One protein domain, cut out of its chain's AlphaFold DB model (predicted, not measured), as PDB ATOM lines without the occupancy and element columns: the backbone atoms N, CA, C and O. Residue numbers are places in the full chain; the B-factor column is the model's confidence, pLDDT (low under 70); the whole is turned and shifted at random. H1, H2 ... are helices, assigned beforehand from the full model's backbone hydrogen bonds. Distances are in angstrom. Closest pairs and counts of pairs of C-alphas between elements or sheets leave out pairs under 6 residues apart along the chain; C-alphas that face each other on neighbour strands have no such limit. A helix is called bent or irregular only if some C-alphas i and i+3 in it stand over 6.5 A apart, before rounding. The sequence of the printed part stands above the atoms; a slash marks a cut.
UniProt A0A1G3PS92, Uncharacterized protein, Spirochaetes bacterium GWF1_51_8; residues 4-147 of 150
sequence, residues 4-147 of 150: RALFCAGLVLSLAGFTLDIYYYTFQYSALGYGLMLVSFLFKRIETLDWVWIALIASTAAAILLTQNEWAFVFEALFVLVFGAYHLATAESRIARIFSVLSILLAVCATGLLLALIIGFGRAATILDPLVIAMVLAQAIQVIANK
ATOM      1  N   ARG A   4     199.602 239.112 245.298       75.31
ATOM      2  CA  ARG A   4     200.470 239.593 244.213       75.31
ATOM      3  C   ARG A   4     199.710 240.251 243.056       75.31
ATOM      4  O   ARG A   4     200.174 241.247 242.520       75.31
ATOM      5  N   ALA A   5     198.554 239.710 242.678       76.94
ATOM      6  CA  ALA A   5     197.744 240.238 241.585       76.94
ATOM      7  C   ALA A   5     197.110 241.588 241.952       76.94
ATOM      8  O   ALA A   5     197.115 242.496 241.130       76.94
ATOM      9  N   LEU A   6     196.626 241.736 243.192       80.12
ATOM     10  CA  LEU A   6     196.098 243.011 243.697       80.12
ATOM     11  C   LEU A   6     197.198 244.070 243.801       80.12
ATOM     12  O   LEU A   6     196.993 245.208 243.392       80.12
ATOM     13  N   PHE A   7     198.381 243.676 244.274       82.19
ATOM     14  CA  PHE A   7     199.543 244.556 244.331       82.19
ATOM     15  C   PHE A   7     199.965 245.046 242.936       82.19
ATOM     16  O   PHE A   7     200.125 246.245 242.723       82.19
ATOM     17  N   CYS A   8     200.074 244.143 241.954       81.44
ATOM     18  CA  CYS A   8     200.389 244.520 240.574       81.44
ATOM     19  C   CYS A   8     199.293 245.362 239.920       81.44
ATOM     20  O   CYS A   8     199.615 246.309 239.212       81.44
ATOM     21  N   ALA A   9     198.017 245.054 240.167       81.88
ATOM     22  CA  ALA A   9     196.913 245.876 239.682       81.88
ATOM     23  C   ALA A   9     196.997 247.302 240.245       81.88
ATOM     24  O   ALA A   9     196.836 248.262 239.497       81.88
ATOM     25  N   GLY A  10     197.327 247.444 241.533       82.44
ATOM     26  CA  GLY A  10     197.554 248.741 242.162       82.44
ATOM     27  C   GLY A  10     198.726 249.519 241.554       82.44
ATOM     28  O   GLY A  10     198.580 250.702 241.251       82.44
ATOM     29  N   LEU A  11     199.850 248.853 241.267       80.06
ATOM     30  CA  LEU A  11     200.984 249.472 240.564       80.06
ATOM     31  C   LEU A  11     200.630 249.907 239.133       80.06
ATOM     32  O   LEU A  11     201.008 250.998 238.718       80.06
ATOM     33  N   VAL A  12     199.882 249.090 238.384       82.88
ATOM     34  CA  VAL A  12     199.429 249.430 237.022       82.88
ATOM     35  C   VAL A  12     198.483 250.628 237.038       82.88
ATOM     36  O   VAL A  12     198.616 251.516 236.203       82.88
ATOM     37  N   LEU A  13     197.544 250.676 237.983       79.56
ATOM     38  CA  LEU A  13     196.604 251.791 238.115       79.56
ATOM     39  C   LEU A  13     197.303 253.079 238.545       79.56
ATOM     40  O   LEU A  13     196.964 254.143 238.032       79.56
ATOM     41  N   SER A  14     198.326 252.968 239.397       75.19
ATOM     42  CA  SER A  14     199.200 254.095 239.727       75.19
ATOM     43  C   SER A  14     199.924 254.588 238.475       75.19
ATOM     44  O   SER A  14     199.781 255.749 238.110       75.19
ATOM     45  N   LEU A  15     200.591 253.695 237.734       75.38
ATOM     46  CA  LEU A  15     201.290 254.043 236.494       75.38
ATOM     47  C   LEU A  15     200.365 254.700 235.460       75.38
ATOM     48  O   LEU A  15     200.741 255.693 234.839       75.38
ATOM     49  N   ALA A  16     199.158 254.159 235.279       72.19
ATOM     50  CA  ALA A  16     198.157 254.718 234.382       72.19
ATOM     51  C   ALA A  16     197.724 256.119 234.834       72.19
ATOM     52  O   ALA A  16     197.673 257.019 234.002       72.19
ATOM     53  N   GLY A  17     197.492 256.322 236.136       68.69
ATOM     54  CA  GLY A  17     197.189 257.630 236.715       68.69
ATOM     55  C   GLY A  17     198.263 258.668 236.395       68.69
ATOM     56  O   GLY A  17     197.955 259.686 235.788       68.69
ATOM     57  N   PHE A  18     199.531 258.373 236.685       66.19
ATOM     58  CA  PHE A  18     200.638 259.299 236.414       66.19
ATOM     59  C   PHE A  18     200.904 259.531 234.920       66.19
ATOM     60  O   PHE A  18     201.253 260.637 234.518       66.19
ATOM     61  N   THR A  19     200.717 258.515 234.071       65.12
ATOM     62  CA  THR A  19     200.920 258.658 232.617       65.12
ATOM     63  C   THR A  19     199.817 259.503 231.970       65.12
ATOM     64  O   THR A  19     200.078 260.256 231.035       65.12
ATOM     65  N   LEU A  20     198.577 259.386 232.457       61.22
ATOM     66  CA  LEU A  20     197.432 260.153 231.957       61.22
ATOM     67  C   LEU A  20     197.412 261.596 232.489       61.22
ATOM     68  O   LEU A  20     196.872 262.485 231.831       61.22
ATOM     69  N   ASP A  21     198.051 261.850 233.631       56.75
ATOM     70  CA  ASP A  21     198.092 263.160 234.289       56.75
ATOM     71  C   ASP A  21     199.084 264.166 233.659       56.75
ATOM     72  O   ASP A  21     199.127 265.336 234.034       56.75
ATOM     73  N   ILE A  22     199.776 263.781 232.578       52.88
ATOM     74  CA  ILE A  22     200.545 264.704 231.716       52.88
ATOM     75  C   ILE A  22     199.645 265.847 231.158       52.88
ATOM     76  O   ILE A  22     200.160 266.874 230.714       52.88
ATOM     77  N   TYR A  23     198.307 265.722 231.230       45.47
ATOM     78  CA  TYR A  23     197.329 266.658 230.654       45.47
ATOM     79  C   TYR A  23     196.282 267.263 231.623       45.47
ATOM     80  O   TYR A  23     195.189 267.629 231.199       45.47
ATOM     81  N   TYR A  24     196.634 267.514 232.890       48.50
ATOM     82  CA  TYR A  24     195.904 268.416 233.817       48.50
ATOM     83  C   TYR A  24     194.625 267.917 234.517       48.50
ATOM     84  O   TYR A  24     194.083 268.658 235.334       48.50
ATOM     85  N   TYR A  25     194.157 266.691 234.300       43.72
ATOM     86  CA  TYR A  25     193.081 266.105 235.108       43.72
ATOM     87  C   TYR A  25     193.213 264.577 235.107       43.72
ATOM     88  O   TYR A  25     192.768 263.959 234.145       43.72
ATOM     89  N   THR A  26     193.784 263.948 236.148       41.97
ATOM     90  CA  THR A  26     193.179 262.823 236.917       41.97
ATOM     91  C   THR A  26     194.162 262.143 237.903       41.97
ATOM     92  O   THR A  26     194.494 260.967 237.782       41.97
ATOM     93  N   PHE A  27     194.507 262.824 239.002       51.94
ATOM     94  CA  PHE A  27     195.236 262.242 240.153       51.94
ATOM     95  C   PHE A  27     194.477 261.136 240.935       51.94
ATOM     96  O   PHE A  27     195.046 260.470 241.801       51.94
ATOM     97  N   GLN A  28     193.188 260.903 240.656       52.88
ATOM     98  CA  GLN A  28     192.355 259.951 241.412       52.88
ATOM     99  C   GLN A  28     192.735 258.479 241.177       52.88
ATOM    100  O   GLN A  28     192.576 257.649 242.075       52.88
ATOM    101  N   TYR A  29     193.272 258.145 240.000       53.50
ATOM    102  CA  TYR A  29     193.675 256.771 239.681       53.50
ATOM    103  C   TYR A  29     194.945 256.344 240.423       53.50
ATOM    104  O   TYR A  29     195.054 255.175 240.797       53.50
ATOM    105  N   SER A  30     195.841 257.285 240.737       66.75
ATOM    106  CA  SER A  30     197.012 257.025 241.579       66.75
ATOM    107  C   SER A  30     196.605 256.719 243.019       66.75
ATOM    108  O   SER A  30     197.034 255.707 243.570       66.75
ATOM    109  N   ALA A  31     195.684 257.494 243.608       69.62
ATOM    110  CA  ALA A  31     195.129 257.185 244.932       69.62
ATOM    111  C   ALA A  31     194.448 255.804 244.967       69.62
ATOM    112  O   ALA A  31     194.621 255.045 245.923       69.62
ATOM    113  N   LEU A  32     193.713 255.449 243.909       75.50
ATOM    114  CA  LEU A  32     193.077 254.139 243.777       75.50
ATOM    115  C   LEU A  32     194.110 253.007 243.623       75.50
ATOM    116  O   LEU A  32     193.946 251.944 244.221       75.50
ATOM    117  N   GLY A  33     195.197 253.244 242.888       80.69
ATOM    118  CA  GLY A  33     196.318 252.316 242.751       80.69
ATOM    119  C   GLY A  33     197.012 252.018 244.083       80.69
ATOM    120  O   GLY A  33     197.102 250.852 244.481       80.69
ATOM    121  N   TYR A  34     197.402 253.052 244.833       79.69
ATOM    122  CA  TYR A  34     197.963 252.898 246.182       79.69
ATOM    123  C   TYR A  34     196.949 252.293 247.170       79.69
ATOM    124  O   TYR A  34     197.314 251.458 248.001       79.69
ATOM    125  N   GLY A  35     195.661 252.619 247.037       80.25
ATOM    126  CA  GLY A  35     194.578 251.998 247.806       80.25
ATOM    127  C   GLY A  35     194.483 250.483 247.588       80.25
ATOM    128  O   GLY A  35     194.381 249.722 248.549       80.25
ATOM    129  N   LEU A  36     194.595 250.012 246.342       80.31
ATOM    130  CA  LEU A  36     194.625 248.577 246.033       80.31
ATOM    131  C   LEU A  36     195.879 247.885 246.573       80.31
ATOM    132  O   LEU A  36     195.797 246.751 247.053       80.31
ATOM    133  N   MET A  37     197.029 248.566 246.545       84.06
ATOM    134  CA  MET A  37     198.251 248.057 247.168       84.06
ATOM    135  C   MET A  37     198.061 247.903 248.681       84.06
ATOM    136  O   MET A  37     198.345 246.829 249.205       84.06
ATOM    137  N   LEU A  38     197.501 248.895 249.373       83.81
ATOM    138  CA  LEU A  38     197.150 248.816 250.801       83.81
ATOM    139  C   LEU A  38     196.226 247.642 251.114       83.81
ATOM    140  O   LEU A  38     196.521 246.834 251.994       83.81
ATOM    141  N   VAL A  39     195.132 247.524 250.361       82.56
ATOM    142  CA  VAL A  39     194.172 246.429 250.511       82.56
ATOM    143  C   VAL A  39     194.870 245.083 250.334       82.56
ATOM    144  O   VAL A  39     194.603 244.161 251.099       82.56
ATOM    145  N   SER A  40     195.822 244.963 249.401       82.38
ATOM    146  CA  SER A  40     196.595 243.730 249.238       82.38
ATOM    147  C   SER A  40     197.324 243.327 250.531       82.38
ATOM    148  O   SER A  40     197.242 242.166 250.930       82.38
ATOM    149  N   PHE A  41     197.946 244.267 251.253       79.44
ATOM    150  CA  PHE A  41     198.644 243.969 252.512       79.44
ATOM    151  C   PHE A  41     197.712 243.451 253.614       79.44
ATOM    152  O   PHE A  41     198.140 242.621 254.412       79.44
ATOM    153  N   LEU A  42     196.437 243.852 253.617       79.69
ATOM    154  CA  LEU A  42     195.435 243.352 254.568       79.69
ATOM    155  C   LEU A  42     195.059 241.880 254.331       79.69
ATOM    156  O   LEU A  42     194.588 241.210 255.244       79.69
ATOM    157  N   PHE A  43     195.280 241.359 253.120       79.12
ATOM    158  CA  PHE A  43     194.990 239.964 252.771       79.12
ATOM    159  C   PHE A  43     196.137 238.991 253.070       79.12
ATOM    160  O   PHE A  43     195.994 237.791 252.820       79.12
ATOM    161  N   LYS A  44     197.277 239.465 253.588       80.19
ATOM    162  CA  LYS A  44     198.390 238.604 254.005       80.19
ATOM    163  C   LYS A  44     198.672 238.736 255.499       80.19
ATOM    164  O   LYS A  44     198.317 239.725 256.130       80.19
ATOM    165  N   ARG A  45     199.366 237.744 256.062       81.12
ATOM    166  CA  ARG A  45     199.963 237.879 257.396       81.12
ATOM    167  C   ARG A  45     201.007 238.996 257.344       81.12
ATOM    168  O   ARG A  45     201.911 238.933 256.516       81.12
ATOM    169  N   ILE A  46     200.844 239.994 258.206       80.69
ATOM    170  CA  ILE A  46     201.685 241.193 258.243       80.69
ATOM    171  C   ILE A  46     202.930 240.904 259.085       80.69
ATOM    172  O   ILE A  46     202.827 240.526 260.254       80.69
ATOM    173  N   GLU A  47     204.103 241.075 258.484       83.81
ATOM    174  CA  GLU A  47     205.404 240.988 259.151       83.81
ATOM    175  C   GLU A  47     205.916 242.379 259.563       83.81
ATOM    176  O   GLU A  47     205.382 243.406 259.151       83.81
ATOM    177  N   THR A  48     206.981 242.453 260.369       79.75
ATOM    178  CA  THR A  48     207.521 243.737 260.857       79.75
ATOM    179  C   THR A  48     207.908 244.689 259.720       79.75
ATOM    180  O   THR A  48     207.634 245.884 259.797       79.75
ATOM    181  N   LEU A  49     208.487 244.161 258.636       77.69
ATOM    182  CA  LEU A  49     208.857 244.946 257.453       77.69
ATOM    183  C   LEU A  49     207.628 245.481 256.696       77.69
ATOM    184  O   LEU A  49     207.702 246.518 256.043       77.69
ATOM    185  N   ASP A  50     206.482 244.806 256.812       80.06
ATOM    186  CA  ASP A  50     205.265 245.188 256.099       80.06
ATOM    187  C   ASP A  50     204.665 246.496 256.585       80.06
ATOM    188  O   ASP A  50     204.062 247.217 255.793       80.06
ATOM    189  N   TRP A  51     204.906 246.857 257.842       80.06
ATOM    190  CA  TRP A  51     204.497 248.148 258.384       80.06
ATOM    191  C   TRP A  51     205.185 249.321 257.692       80.06
ATOM    192  O   TRP A  51     204.559 250.363 257.520       80.06
ATOM    193  N   VAL A  52     206.431 249.147 257.235       85.12
ATOM    194  CA  VAL A  52     207.145 250.176 256.465       85.12
ATOM    195  C   VAL A  52     206.476 250.365 255.103       85.12
ATOM    196  O   VAL A  52     206.198 251.497 254.712       85.12
ATOM    197  N   TRP A  53     206.135 249.271 254.413       83.00
ATOM    198  CA  TRP A  53     205.407 249.332 253.140       83.00
ATOM    199  C   TRP A  53     204.036 249.981 253.304       83.00
ATOM    200  O   TRP A  53     203.698 250.897 252.561       83.00
ATOM    201  N   ILE A  54     203.265 249.532 254.294       86.00
ATOM    202  CA  ILE A  54     201.923 250.042 254.586       86.00
ATOM    203  C   ILE A  54     201.974 251.537 254.900       86.00
ATOM    204  O   ILE A  54     201.178 252.290 254.348       86.00
ATOM    205  N   ALA A  55     202.917 251.977 255.740       86.19
ATOM    206  CA  ALA A  55     203.061 253.384 256.099       86.19
ATOM    207  C   ALA A  55     203.375 254.255 254.879       86.19
ATOM    208  O   ALA A  55     202.759 255.306 254.709       86.19
ATOM    209  N   LEU A  56     204.283 253.810 254.008       85.31
ATOM    210  CA  LEU A  56     204.652 254.552 252.801       85.31
ATOM    211  C   LEU A  56     203.490 254.606 251.802       85.31
ATOM    212  O   LEU A  56     203.116 255.692 251.377       85.31
ATOM    213  N   ILE A  57     202.838 253.474 251.519       85.31
ATOM    214  CA  ILE A  57     201.685 253.410 250.605       85.31
ATOM    215  C   ILE A  57     200.515 254.261 251.133       85.31
ATOM    216  O   ILE A  57     199.890 254.991 250.365       85.31
ATOM    217  N   ALA A  58     200.226 254.207 252.438       85.75
ATOM    218  CA  ALA A  58     199.183 255.025 253.060       85.75
ATOM    219  C   ALA A  58     199.504 256.515 253.037       85.75
ATOM    220  O   ALA A  58     198.613 257.316 252.760       85.75
ATOM    221  N   SER A  59     200.759 256.884 253.287       84.44
ATOM    222  CA  SER A  59     201.187 258.281 253.250       84.44
ATOM    223  C   SER A  59     201.115 258.841 251.830       84.44
ATOM    224  O   SER A  59     200.611 259.947 251.647       84.44
ATOM    225  N   THR A  60     201.503 258.060 250.814       83.88
ATOM    226  CA  THR A  60     201.335 258.449 249.408       83.88
ATOM    227  C   THR A  60     199.857 258.601 249.045       83.88
ATOM    228  O   THR A  60     199.463 259.638 248.516       83.88
ATOM    229  N   ALA A  61     199.009 257.625 249.388       81.75
ATOM    230  CA  ALA A  61     197.571 257.700 249.117       81.75
ATOM    231  C   ALA A  61     196.913 258.919 249.791       81.75
ATOM    232  O   ALA A  61     196.141 259.637 249.156       81.75
ATOM    233  N   ALA A  62     197.241 259.180 251.060       81.88
ATOM    234  CA  ALA A  62     196.723 260.322 251.809       81.88
ATOM    235  C   ALA A  62     197.204 261.659 251.232       81.88
ATOM    236  O   ALA A  62     196.400 262.575 251.073       81.88
ATOM    237  N   ALA A  63     198.485 261.773 250.869       79.50
ATOM    238  CA  ALA A  63     199.031 262.980 250.256       79.50
ATOM    239  C   ALA A  63     198.350 263.300 248.914       79.50
ATOM    240  O   ALA A  63     198.000 264.456 248.678       79.50
ATOM    241  N   ILE A  64     198.069 262.283 248.087       76.31
ATOM    242  CA  ILE A  64     197.321 262.450 246.829       76.31
ATOM    243  C   ILE A  64     195.894 262.944 247.103       76.31
ATOM    244  O   ILE A  64     195.444 263.902 246.477       76.31
ATOM    245  N   LEU A  65     195.180 262.337 248.060       78.94
ATOM    246  CA  LEU A  65     193.815 262.754 248.421       78.94
ATOM    247  C   LEU A  65     193.754 264.186 248.968       78.94
ATOM    248  O   LEU A  65     192.768 264.885 248.748       78.94
ATOM    249  N   LEU A  66     194.804 264.624 249.662       80.44
ATOM    250  CA  LEU A  66     194.936 265.980 250.193       80.44
ATOM    251  C   LEU A  66     195.515 266.975 249.181       80.44
ATOM    252  O   LEU A  66     195.766 268.123 249.549       80.44
ATOM    253  N   THR A  67     195.734 266.573 247.925       76.69
ATOM    254  CA  THR A  67     196.332 267.408 246.863       76.69
ATOM    255  C   THR A  67     197.741 267.927 247.200       76.69
ATOM    256  O   THR A  67     198.203 268.930 246.661       76.69
ATOM    257  N   GLN A  68     198.451 267.232 248.097       74.38
ATOM    258  CA  GLN A  68     199.819 267.529 248.533       74.38
ATOM    259  C   GLN A  68     200.833 266.826 247.617       74.38
ATOM    260  O   GLN A  68     201.526 265.897 248.031       74.38
ATOM    261  N   ASN A  69     200.895 267.250 246.354       73.44
ATOM    262  CA  ASN A  69     201.639 266.550 245.296       73.44
ATOM    263  C   ASN A  69     203.137 266.385 245.604       73.44
ATOM    264  O   ASN A  69     203.707 265.326 245.359       73.44
ATOM    265  N   GLU A  70     203.762 267.400 246.201       70.00
ATOM    266  CA  GLU A  70     205.174 267.363 246.603       70.00
ATOM    267  C   GLU A  70     205.433 266.258 247.635       70.00
ATOM    268  O   GLU A  70     206.384 265.488 247.519       70.00
ATOM    269  N   TRP A  71     204.540 266.125 248.617       72.12
ATOM    270  CA  TRP A  71     204.627 265.092 249.644       72.12
ATOM    271  C   TRP A  71     204.297 263.704 249.097       72.12
ATOM    272  O   TRP A  71     204.954 262.737 249.476       72.12
ATOM    273  N   ALA A  72     203.328 263.594 248.182       76.25
ATOM    274  CA  ALA A  72     203.013 262.338 247.504       76.25
ATOM    275  C   ALA A  72     204.243 261.787 246.772       76.25
ATOM    276  O   ALA A  72     204.588 260.619 246.949       76.25
ATOM    277  N   PHE A  73     204.956 262.657 246.055       73.19
ATOM    278  CA  PHE A  73     206.209 262.323 245.389       73.19
ATOM    279  C   PHE A  73     207.302 261.905 246.380       73.19
ATOM    280  O   PHE A  73     207.998 260.918 246.153       73.19
ATOM    281  N   VAL A  74     207.456 262.608 247.510       76.25
ATOM    282  CA  VAL A  74     208.429 262.226 248.552       76.25
ATOM    283  C   VAL A  74     208.147 260.818 249.073       76.25
ATOM    284  O   VAL A  74     209.058 259.989 249.135       76.25
ATOM    285  N   PHE A  75     206.899 260.520 249.439       80.81
ATOM    286  CA  PHE A  75     206.531 259.201 249.955       80.81
ATOM    287  C   PHE A  75     206.677 258.104 248.901       80.81
ATOM    288  O   PHE A  75     207.109 256.999 249.227       80.81
ATOM    289  N   GLU A  76     206.387 258.410 247.639       77.75
ATOM    290  CA  GLU A  76     206.616 257.510 246.513       77.75
ATOM    291  C   GLU A  76     208.106 257.223 246.279       77.75
ATOM    292  O   GLU A  76     208.502 256.060 246.183       77.75
ATOM    293  N   ALA A  77     208.956 258.250 246.256       76.38
ATOM    294  CA  ALA A  77     210.397 258.080 246.113       76.38
ATOM    295  C   ALA A  77     210.972 257.242 247.266       76.38
ATOM    296  O   ALA A  77     211.783 256.341 247.038       76.38
ATOM    297  N   LEU A  78     210.504 257.470 248.497       84.19
ATOM    298  CA  LEU A  78     210.852 256.647 249.657       84.19
ATOM    299  C   LEU A  78     210.357 255.205 249.503       84.19
ATOM    300  O   LEU A  78     211.119 254.275 249.763       84.19
ATOM    301  N   PHE A  79     209.123 254.998 249.041       84.25
ATOM    302  CA  PHE A  79     208.598 253.668 248.736       84.25
ATOM    303  C   PHE A  79     209.498 252.932 247.738       84.25
ATOM    304  O   PHE A  79     209.910 251.805 248.013       84.25
ATOM    305  N   VAL A  80     209.877 253.577 246.632       81.56
ATOM    306  CA  VAL A  80     210.751 252.991 245.607       81.56
ATOM    307  C   VAL A  80     212.144 252.703 246.155       81.56
ATOM    308  O   VAL A  80     212.693 251.638 245.881       81.56
ATOM    309  N   LEU A  81     212.718 253.612 246.948       85.31
ATOM    310  CA  LEU A  81     214.030 253.422 247.569       85.31
ATOM    311  C   LEU A  81     214.036 252.204 248.485       85.31
ATOM    312  O   LEU A  81     214.893 251.331 248.339       85.31
ATOM    313  N   VAL A  82     213.067 252.116 249.399       85.19
ATOM    314  CA  VAL A  82     212.967 250.983 250.321       85.19
ATOM    315  C   VAL A  82     212.703 249.706 249.516       85.19
ATOM    316  O   VAL A  82     213.381 248.701 249.742       85.19
ATOM    317  N   PHE A  83     211.797 249.739 248.527       82.94
ATOM    318  CA  PHE A  83     211.412 248.582 247.696       82.94
ATOM    319  C   PHE A  83     212.579 248.054 246.879       82.94
ATOM    320  O   PHE A  83     212.851 246.850 246.897       82.94
ATOM    321  N   GLY A  84     213.296 248.958 246.217       81.94
ATOM    322  CA  GLY A  84     214.493 248.683 245.446       81.94
ATOM    323  C   GLY A  84     215.613 248.125 246.315       81.94
ATOM    324  O   GLY A  84     216.179 247.093 245.963       81.94
ATOM    325  N   ALA A  85     215.901 248.743 247.464       85.62
ATOM    326  CA  ALA A  85     216.954 248.296 248.377       85.62
ATOM    327  C   ALA A  85     216.667 246.902 248.952       85.62
ATOM    328  O   ALA A  85     217.536 246.028 248.918       85.62
ATOM    329  N   TYR A  86     215.435 246.669 249.410       84.62
ATOM    330  CA  TYR A  86     215.009 245.366 249.912       84.62
ATOM    331  C   TYR A  86     215.159 244.283 248.840       84.62
ATOM    332  O   TYR A  86     215.823 243.271 249.057       84.62
ATOM    333  N   HIS A  87     214.617 244.524 247.646       82.62
ATOM    334  CA  HIS A  87     214.705 243.556 246.560       82.62
ATOM    335  C   HIS A  87     216.127 243.372 246.038       82.62
ATOM    336  O   HIS A  87     216.462 242.278 245.603       82.62
ATOM    337  N   LEU A  88     216.981 244.398 246.057       86.62
ATOM    338  CA  LEU A  88     218.396 244.249 245.718       86.62
ATOM    339  C   LEU A  88     219.093 243.282 246.682       86.62
ATOM    340  O   LEU A  88     219.851 242.425 246.229       86.62
ATOM    341  N   ALA A  89     218.801 243.388 247.982       84.19
ATOM    342  CA  ALA A  89     219.367 242.518 249.008       84.19
ATOM    343  C   ALA A  89     218.888 241.063 248.880       84.19
ATOM    344  O   ALA A  89     219.663 240.139 249.118       84.19
ATOM    345  N   THR A  90     217.634 240.844 248.471       81.88
ATOM    346  CA  THR A  90     217.031 239.502 248.394       81.88
ATOM    347  C   THR A  90     217.021 238.892 246.988       81.88
ATOM    348  O   THR A  90     216.575 237.759 246.819       81.88
ATOM    349  N   ALA A  91     217.446 239.617 245.949       79.94
ATOM    350  CA  ALA A  91     217.381 239.129 244.573       79.94
ATOM    351  C   ALA A  91     218.462 238.078 244.278       79.94
ATOM    352  O   ALA A  91     219.665 238.349 244.329       79.94
ATOM    353  N   GLU A  92     218.024 236.897 243.848       78.62
ATOM    354  CA  GLU A  92     218.904 235.830 243.353       78.62
ATOM    355  C   GLU A  92     219.267 236.023 241.871       78.62
ATOM    356  O   GLU A  92     220.390 235.750 241.449       78.62
ATOM    357  N   SER A  93     218.334 236.552 241.070       84.44
ATOM    358  CA  SER A  93     218.534 236.782 239.635       84.44
ATOM    359  C   SER A  93     219.317 238.067 239.361       84.44
ATOM    360  O   SER A  93     218.980 239.141 239.867       84.44
ATOM    361  N   ARG A  94     220.314 237.987 238.466       84.50
ATOM    362  CA  ARG A  94     221.070 239.155 237.981       84.50
ATOM    363  C   ARG A  94     220.152 240.206 237.348       84.50
ATOM    364  O   ARG A  94     220.368 241.392 237.557       84.50
ATOM    365  N   ILE A  95     219.121 239.776 236.620       80.81
ATOM    366  CA  ILE A  95     218.162 240.678 235.966       80.81
ATOM    367  C   ILE A  95     217.360 241.450 237.017       80.81
ATOM    368  O   ILE A  95     217.261 242.671 236.936       80.81
ATOM    369  N   ALA A  96     216.859 240.761 238.048       75.75
ATOM    370  CA  ALA A  96     216.135 241.404 239.142       75.75
ATOM    371  C   ALA A  96     217.012 242.427 239.879       75.75
ATOM    372  O   ALA A  96     216.539 243.518 240.174       75.75
ATOM    373  N   ARG A  97     218.302 242.126 240.094       81.50
ATOM    374  CA  ARG A  97     219.261 243.081 240.679       81.50
ATOM    375  C   ARG A  97     219.450 244.326 239.819       81.50
ATOM    376  O   ARG A  97     219.467 245.419 240.371       81.50
ATOM    377  N   ILE A  98     219.574 244.180 238.497       85.25
ATOM    378  CA  ILE A  98     219.695 245.325 237.577       85.25
ATOM    379  C   ILE A  98     218.460 246.217 237.694       85.25
ATOM    380  O   ILE A  98     218.606 247.419 237.888       85.25
ATOM    381  N   PHE A  99     217.261 245.633 237.652       80.38
ATOM    382  CA  PHE A  99     216.024 246.389 237.846       80.38
ATOM    383  C   PHE A  99     215.985 247.081 239.213       80.38
ATOM    384  O   PHE A  99     215.668 248.262 239.264       80.38
ATOM    385  N   SER A 100     216.396 246.412 240.298       82.75
ATOM    386  CA  SER A 100     216.495 247.042 241.621       82.75
ATOM    387  C   SER A 100     217.432 248.252 241.629       82.75
ATOM    388  O   SER A 100     217.084 249.292 242.181       82.75
ATOM    389  N   VAL A 101     218.614 248.132 241.016       86.50
ATOM    390  CA  VAL A 101     219.596 249.224 240.923       86.50
ATOM    391  C   VAL A 101     219.033 250.386 240.111       86.50
ATOM    392  O   VAL A 101     219.140 251.532 240.539       86.50
ATOM    393  N   LEU A 102     218.394 250.106 238.974       84.62
ATOM    394  CA  LEU A 102     217.766 251.134 238.145       84.62
ATOM    395  C   LEU A 102     216.627 251.846 238.886       84.62
ATOM    396  O   LEU A 102     216.582 253.071 238.850       84.62
ATOM    397  N   SER A 103     215.766 251.119 239.608       81.38
ATOM    398  CA  SER A 103     214.713 251.710 240.449       81.38
ATOM    399  C   SER A 103     215.296 252.646 241.511       81.38
ATOM    400  O   SER A 103     214.797 253.753 241.694       81.38
ATOM    401  N   ILE A 104     216.385 252.240 242.178       84.88
ATOM    402  CA  ILE A 104     217.075 253.070 243.179       84.88
ATOM    403  C   ILE A 104     217.655 254.331 242.531       84.88
ATOM    404  O   ILE A 104     217.437 255.428 243.038       84.88
ATOM    405  N   LEU A 105     218.374 254.200 241.412       84.19
ATOM    406  CA  LEU A 105     218.963 255.343 240.706       84.19
ATOM    407  C   LEU A 105     217.890 256.333 240.243       84.19
ATOM    408  O   LEU A 105     218.070 257.541 240.389       84.19
ATOM    409  N   LEU A 106     216.766 255.827 239.732       79.81
ATOM    410  CA  LEU A 106     215.624 256.646 239.339       79.81
ATOM    411  C   LEU A 106     215.000 257.357 240.542       79.81
ATOM    412  O   LEU A 106     214.730 258.547 240.441       79.81
ATOM    413  N   ALA A 107     214.847 256.690 241.688       79.69
ATOM    414  CA  ALA A 107     214.316 257.318 242.896       79.69
ATOM    415  C   ALA A 107     215.259 258.385 243.483       79.69
ATOM    416  O   ALA A 107     214.803 259.441 243.924       79.69
ATOM    417  N   VAL A 108     216.578 258.164 243.442       82.25
ATOM    418  CA  VAL A 108     217.577 259.182 243.822       82.25
ATOM    419  C   VAL A 108     217.517 260.378 242.869       82.25
ATOM    420  O   VAL A 108     217.508 261.520 243.325       82.25
ATOM    421  N   CYS A 109     217.429 260.131 241.560       75.50
ATOM    422  CA  CYS A 109     217.289 261.177 240.547       75.50
ATOM    423  C   CYS A 109     215.997 261.988 240.748       75.50
ATOM    424  O   CYS A 109     216.035 263.217 240.781       75.50
ATOM    425  N   ALA A 110     214.877 261.299 240.979       71.75
ATOM    426  CA  ALA A 110     213.580 261.882 241.297       71.75
ATOM    427  C   ALA A 110     213.660 262.771 242.554       71.75
ATOM    428  O   ALA A 110     213.268 263.936 242.516       71.75
ATOM    429  N   THR A 111     214.275 262.281 243.636       74.31
ATOM    430  CA  THR A 111     214.480 263.049 244.880       74.31
ATOM    431  C   THR A 111     215.354 264.290 244.655       74.31
ATOM    432  O   THR A 111     215.036 265.373 245.145       74.31
ATOM    433  N   GLY A 112     216.442 264.162 243.887       69.88
ATOM    434  CA  GLY A 112     217.323 265.281 243.535       69.88
ATOM    435  C   GLY A 112     216.618 266.362 242.713       69.88
ATOM    436  O   GLY A 112     216.878 267.550 242.894       69.88
ATOM    437  N   LEU A 113     215.675 265.969 241.857       67.62
ATOM    438  CA  LEU A 113     214.853 266.895 241.082       67.62
ATOM    439  C   LEU A 113     213.735 267.539 241.897       67.62
ATOM    440  O   LEU A 113     213.417 268.698 241.650       67.62
ATOM    441  N   LEU A 114     213.185 266.847 242.895       68.75
ATOM    442  CA  LEU A 114     212.268 267.464 243.851       68.75
ATOM    443  C   LEU A 114     212.984 268.537 244.687       68.75
ATOM    444  O   LEU A 114     212.460 269.633 244.861       68.75
ATOM    445  N   LEU A 115     214.217 268.269 245.130       67.19
ATOM    446  CA  LEU A 115     215.077 269.285 245.746       67.19
ATOM    447  C   LEU A 115     215.314 270.460 244.790       67.19
ATOM    448  O   LEU A 115     215.175 271.609 245.194       67.19
ATOM    449  N   ALA A 116     215.601 270.192 243.515       64.19
ATOM    450  CA  ALA A 116     215.765 271.240 242.511       64.19
ATOM    451  C   ALA A 116     214.484 272.080 242.321       64.19
ATOM    452  O   ALA A 116     214.584 273.301 242.219       64.19
ATOM    453  N   LEU A 117     213.296 271.463 242.351       62.84
ATOM    454  CA  LEU A 117     212.005 272.157 242.290       62.84
ATOM    455  C   LEU A 117     211.756 273.039 243.514       62.84
ATOM    456  O   LEU A 117     211.369 274.193 243.349       62.84
ATOM    457  N   ILE A 118     212.031 272.531 244.720       64.00
ATOM    458  CA  ILE A 118     211.937 273.305 245.969       64.00
ATOM    459  C   ILE A 118     212.884 274.519 245.924       64.00
ATOM    460  O   ILE A 118     212.567 275.577 246.461       64.00
ATOM    461  N   ILE A 119     214.026 274.394 245.238       66.19
ATOM    462  CA  ILE A 119     215.026 275.460 245.054       66.19
ATOM    463  C   ILE A 119     214.720 276.349 243.817       66.19
ATOM    464  O   ILE A 119     215.412 277.334 243.571       66.19
ATOM    465  N   GLY A 120     213.659 276.067 243.046       53.75
ATOM    466  CA  GLY A 120     213.179 276.911 241.940       53.75
ATOM    467  C   GLY A 120     213.661 276.538 240.527       53.75
ATOM    468  O   GLY A 120     213.392 277.275 239.578       53.75
ATOM    469  N   PHE A 121     214.334 275.399 240.341       53.56
ATOM    470  CA  PHE A 121     214.691 274.856 239.022       53.56
ATOM    471  C   PHE A 121     213.556 273.959 238.482       53.56
ATOM    472  O   PHE A 121     213.256 272.907 239.036       53.56
ATOM    473  N   GLY A 122     212.883 274.395 237.409       52.22
ATOM    474  CA  GLY A 122     211.582 273.868 236.960       52.22
ATOM    475  C   GLY A 122     211.519 272.502 236.234       52.22
ATOM    476  O   GLY A 122     212.514 271.945 235.783       52.22
ATOM    477  N   ARG A 123     210.262 272.027 236.083       52.06
ATOM    478  CA  ARG A 123     209.618 271.040 235.160       52.06
ATOM    479  C   ARG A 123     210.235 269.659 234.869       52.06
ATOM    480  O   ARG A 123     209.531 268.835 234.295       52.06
ATOM    481  N   ALA A 124     211.471 269.350 235.244       50.09
ATOM    482  CA  ALA A 124     212.075 268.049 234.920       50.09
ATOM    483  C   ALA A 124     211.556 266.865 235.774       50.09
ATOM    484  O   ALA A 124     211.713 265.716 235.366       50.09
ATOM    485  N   ALA A 125     210.908 267.115 236.919       53.88
ATOM    486  CA  ALA A 125     210.420 266.045 237.800       53.88
ATOM    487  C   ALA A 125     209.212 265.272 237.232       53.88
ATOM    488  O   ALA A 125     209.114 264.066 237.431       53.88
ATOM    489  N   THR A 126     208.342 265.924 236.452       53.78
ATOM    490  CA  THR A 126     207.078 265.339 235.964       53.78
ATOM    491  C   THR A 126     207.250 264.205 234.949       53.78
ATOM    492  O   THR A 126     206.325 263.431 234.737       53.78
ATOM    493  N   ILE A 127     208.417 264.082 234.305       58.94
ATOM    494  CA  ILE A 127     208.689 263.004 233.333       58.94
ATOM    495  C   ILE A 127     209.213 261.737 234.031       58.94
ATOM    496  O   ILE A 127     209.100 260.637 233.490       58.94
ATOM    497  N   LEU A 128     209.786 261.866 235.230       57.94
ATOM    498  CA  LEU A 128     210.435 260.748 235.916       57.94
ATOM    499  C   LEU A 128     209.479 259.898 236.748       57.94
ATOM    500  O   LEU A 128     209.749 258.708 236.881       57.94
ATOM    501  N   ASP A 129     208.356 260.445 237.213       59.78
ATOM    502  CA  ASP A 129     207.323 259.696 237.946       59.78
ATOM    503  C   ASP A 129     206.850 258.423 237.225       59.78
ATOM    504  O   ASP A 129     207.003 257.323 237.768       59.78
ATOM    505  N   PRO A 130     206.374 258.479 235.965       64.81
ATOM    506  CA  PRO A 130     205.941 257.266 235.276       64.81
ATOM    507  C   PRO A 130     207.097 256.280 235.042       64.81
ATOM    508  O   PRO A 130     206.875 255.069 235.028       64.81
ATOM    509  N   LEU A 131     208.340 256.756 234.902       67.94
ATOM    510  CA  LEU A 131     209.513 255.887 234.744       67.94
ATOM    511  C   LEU A 131     209.874 255.162 236.046       67.94
ATOM    512  O   LEU A 131     210.211 253.977 236.010       67.94
ATOM    513  N   VAL A 132     209.777 255.847 237.185       67.19
ATOM    514  CA  VAL A 132     210.001 255.291 238.525       67.19
ATOM    515  C   VAL A 132     208.996 254.168 238.800       67.19
ATOM    516  O   VAL A 132     209.396 253.045 239.128       67.19
ATOM    517  N   ILE A 133     207.706 254.416 238.564       66.06
ATOM    518  CA  ILE A 133     206.647 253.417 238.774       66.06
ATOM    519  C   ILE A 133     206.770 252.263 237.782       66.06
ATOM    520  O   ILE A 133     206.635 251.103 238.178       66.06
ATOM    521  N   ALA A 134     207.063 252.538 236.507       70.19
ATOM    522  CA  ALA A 134     207.266 251.496 235.503       70.19
ATOM    523  C   ALA A 134     208.425 250.563 235.884       70.19
ATOM    524  O   ALA A 134     208.326 249.349 235.687       70.19
ATOM    525  N   MET A 135     209.494 251.101 236.478       74.44
ATOM    526  CA  MET A 135     210.637 250.308 236.925       74.44
ATOM    527  C   MET A 135     210.293 249.436 238.143       74.44
ATOM    528  O   MET A 135     210.610 248.243 238.150       74.44
ATOM    529  N   VAL A 136     209.564 249.974 239.130       72.81
ATOM    530  CA  VAL A 136     209.049 249.192 240.273       72.81
ATOM    531  C   VAL A 136     208.068 248.113 239.816       72.81
ATOM    532  O   VAL A 136     208.124 246.980 240.295       72.81
ATOM    533  N   LEU A 137     207.203 248.419 238.849       78.31
ATOM    534  CA  LEU A 137     206.278 247.455 238.258       78.31
ATOM    535  C   LEU A 137     207.025 246.335 237.523       78.31
ATOM    536  O   LEU A 137     206.729 245.161 237.750       78.31
ATOM    537  N   ALA A 138     208.020 246.665 236.696       74.38
ATOM    538  CA  ALA A 138     208.852 245.680 236.005       74.38
ATOM    539  C   ALA A 138     209.583 244.758 236.997       74.38
ATOM    540  O   ALA A 138     209.622 243.538 236.813       74.38
ATOM    541  N   GLN A 139     210.093 245.328 238.088       71.19
ATOM    542  CA  GLN A 139     210.725 244.592 239.177       71.19
ATOM    543  C   GLN A 139     209.733 243.662 239.893       71.19
ATOM    544  O   GLN A 139     210.027 242.479 240.080       71.19
ATOM    545  N   ALA A 140     208.538 244.153 240.235       68.12
ATOM    546  CA  ALA A 140     207.485 243.355 240.861       68.12
ATOM    547  C   ALA A 140     207.050 242.180 239.966       68.12
ATOM    548  O   ALA A 140     206.928 241.050 240.446       68.12
ATOM    549  N   ILE A 141     206.896 242.404 238.657       77.50
ATOM    550  CA  ILE A 141     206.569 241.355 237.677       77.50
ATOM    551  C   ILE A 141     207.686 240.305 237.607       77.50
ATOM    552  O   ILE A 141     207.398 239.110 237.664       77.50
ATOM    553  N   GLN A 142     208.955 240.721 237.546       71.06
ATOM    554  CA  GLN A 142     210.111 239.813 237.554       71.06
ATOM    555  C   GLN A 142     210.150 238.931 238.808       71.06
ATOM    556  O   GLN A 142     210.399 237.731 238.718       71.06
ATOM    557  N   VAL A 143     209.870 239.496 239.983       67.75
ATOM    558  CA  VAL A 143     209.828 238.749 241.252       67.75
ATOM    559  C   VAL A 143     208.720 237.700 241.239       67.75
ATOM    560  O   VAL A 143     208.914 236.578 241.712       67.75
ATOM    561  N   ILE A 144     207.560 238.038 240.677       69.31
ATOM    562  CA  ILE A 144     206.436 237.108 240.550       69.31
ATOM    563  C   ILE A 144     206.759 236.001 239.545       69.31
ATOM    564  O   ILE A 144     206.489 234.839 239.840       69.31
ATOM    565  N   ALA A 145     207.360 236.345 238.405       67.25
ATOM    566  CA  ALA A 145     207.722 235.403 237.351       67.25
ATOM    567  C   ALA A 145     208.835 234.424 237.772       67.25
ATOM    568  O   ALA A 145     208.810 233.264 237.373       67.25
ATOM    569  N   ASN A 146     209.787 234.867 238.602       64.19
ATOM    570  CA  ASN A 146     210.938 234.057 239.018       64.19
ATOM    571  C   ASN A 146     210.686 233.161 240.237       64.19
ATOM    572  O   ASN A 146     211.527 232.312 240.540       64.19
ATOM    573  N   LYS A 147     209.565 233.308 240.953       57.62
ATOM    574  CA  LYS A 147     209.217 232.341 242.000       57.62
ATOM    575  C   LYS A 147     208.839 231.016 241.337       57.62
ATOM    576  O   LYS A 147     207.712 230.853 240.875       57.62
TER     577      LYS A 147
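Overview. This is residues 4 to 147 of the 150 residues of an uncharacterized protein of Spirochaetes bacterium GWF1_51_8 (UniProt A0A1G3PS92). Six helices stand side by side in an up-and-down bundle, and their order along the chain is also their order round a ring: H1, H2, H3, H4, H5 and H6, with H6 coming back to H1 to close it. H4 and H6 also touch each other, so that H4, H5 and H6 form a triangle at one side of the ring. The printed part has 144 residues with six named helices and no named strand; its class is all helix. It is compact, with a radius of gyration of the C-alphas of 14.5 A, and it spans 43 by 29 by 26 A.

Along the chain. Find C-alpha 4 at (200.470, 239.593, 244.213); from there H1, residues 4 to 23, runs 30.4 A to C-alpha 23 at (197.329, 266.658, 230.654). H1 is irregular, only just: C-alphas 20 and 23 are 6.6 A apart. Next come H2, residues 28 to 42, and H3, residues 50 to 65. H4, residues 69 to 90, is 31.3 A long, and H5, residues 94 to 118, the longest helix, is 36.2 A. H6, residues 125 to 146, runs 32.0 A to C-alpha 146 at (210.938, 234.057, 239.018). It too is irregular, only just: C-alphas 127 and 130 are 6.7 A apart.

Arrangement. Begin at Gly 10 and Gly 33, the closest C-alphas of H1 and H2, 3.8 A apart; this hairpin runs opposite ways at a shallow tilt of 14 degrees. H2 touches H3 at Ala 31 and Ala 61, their closest C-alphas, 4.9 A apart. H3 touches H4 at Thr 60 and Ala 72, 4.6 A between these closest C-alphas; H4 does this with residues 69 to 79 alone. H4 and H5 form a hairpin, closest at the C-alphas of Gly 84 and Ser 100, 4.6 A. H5 touches H6, closest at the C-alphas of Ser 103 and Met 135, 5.6 A. H6 touches H1, closest at the C-alphas of Leu 15 and Pro 130, 5.8 A, opposite ways at a shallow tilt of 20 degrees. With residues 129 to 136 alone, H6 touches H4, the same way at 31 degrees, a shallow tilt; the closest C-alphas, of Val 80 and Val 136, are 6.8 A apart. H1 and H4 are apart, and so are H3 and H6. In H2, H3, H4 and H5 every O i to N i+4 pair is within hydrogen-bond range; in H1 it is 14 of 16 and in H6 15 of 18.

Size, cuts and confidence. The C-alphas of Gly 120 and Lys 147, the two farthest apart, are 44.7 A from each other. The printed part has no cut and no long link. Look at the B-factor column: mean pLDDT of the printed part is 74.1, and it is under 70 at residues 17 to 31, 112 to 133, 140 and 143 to 147.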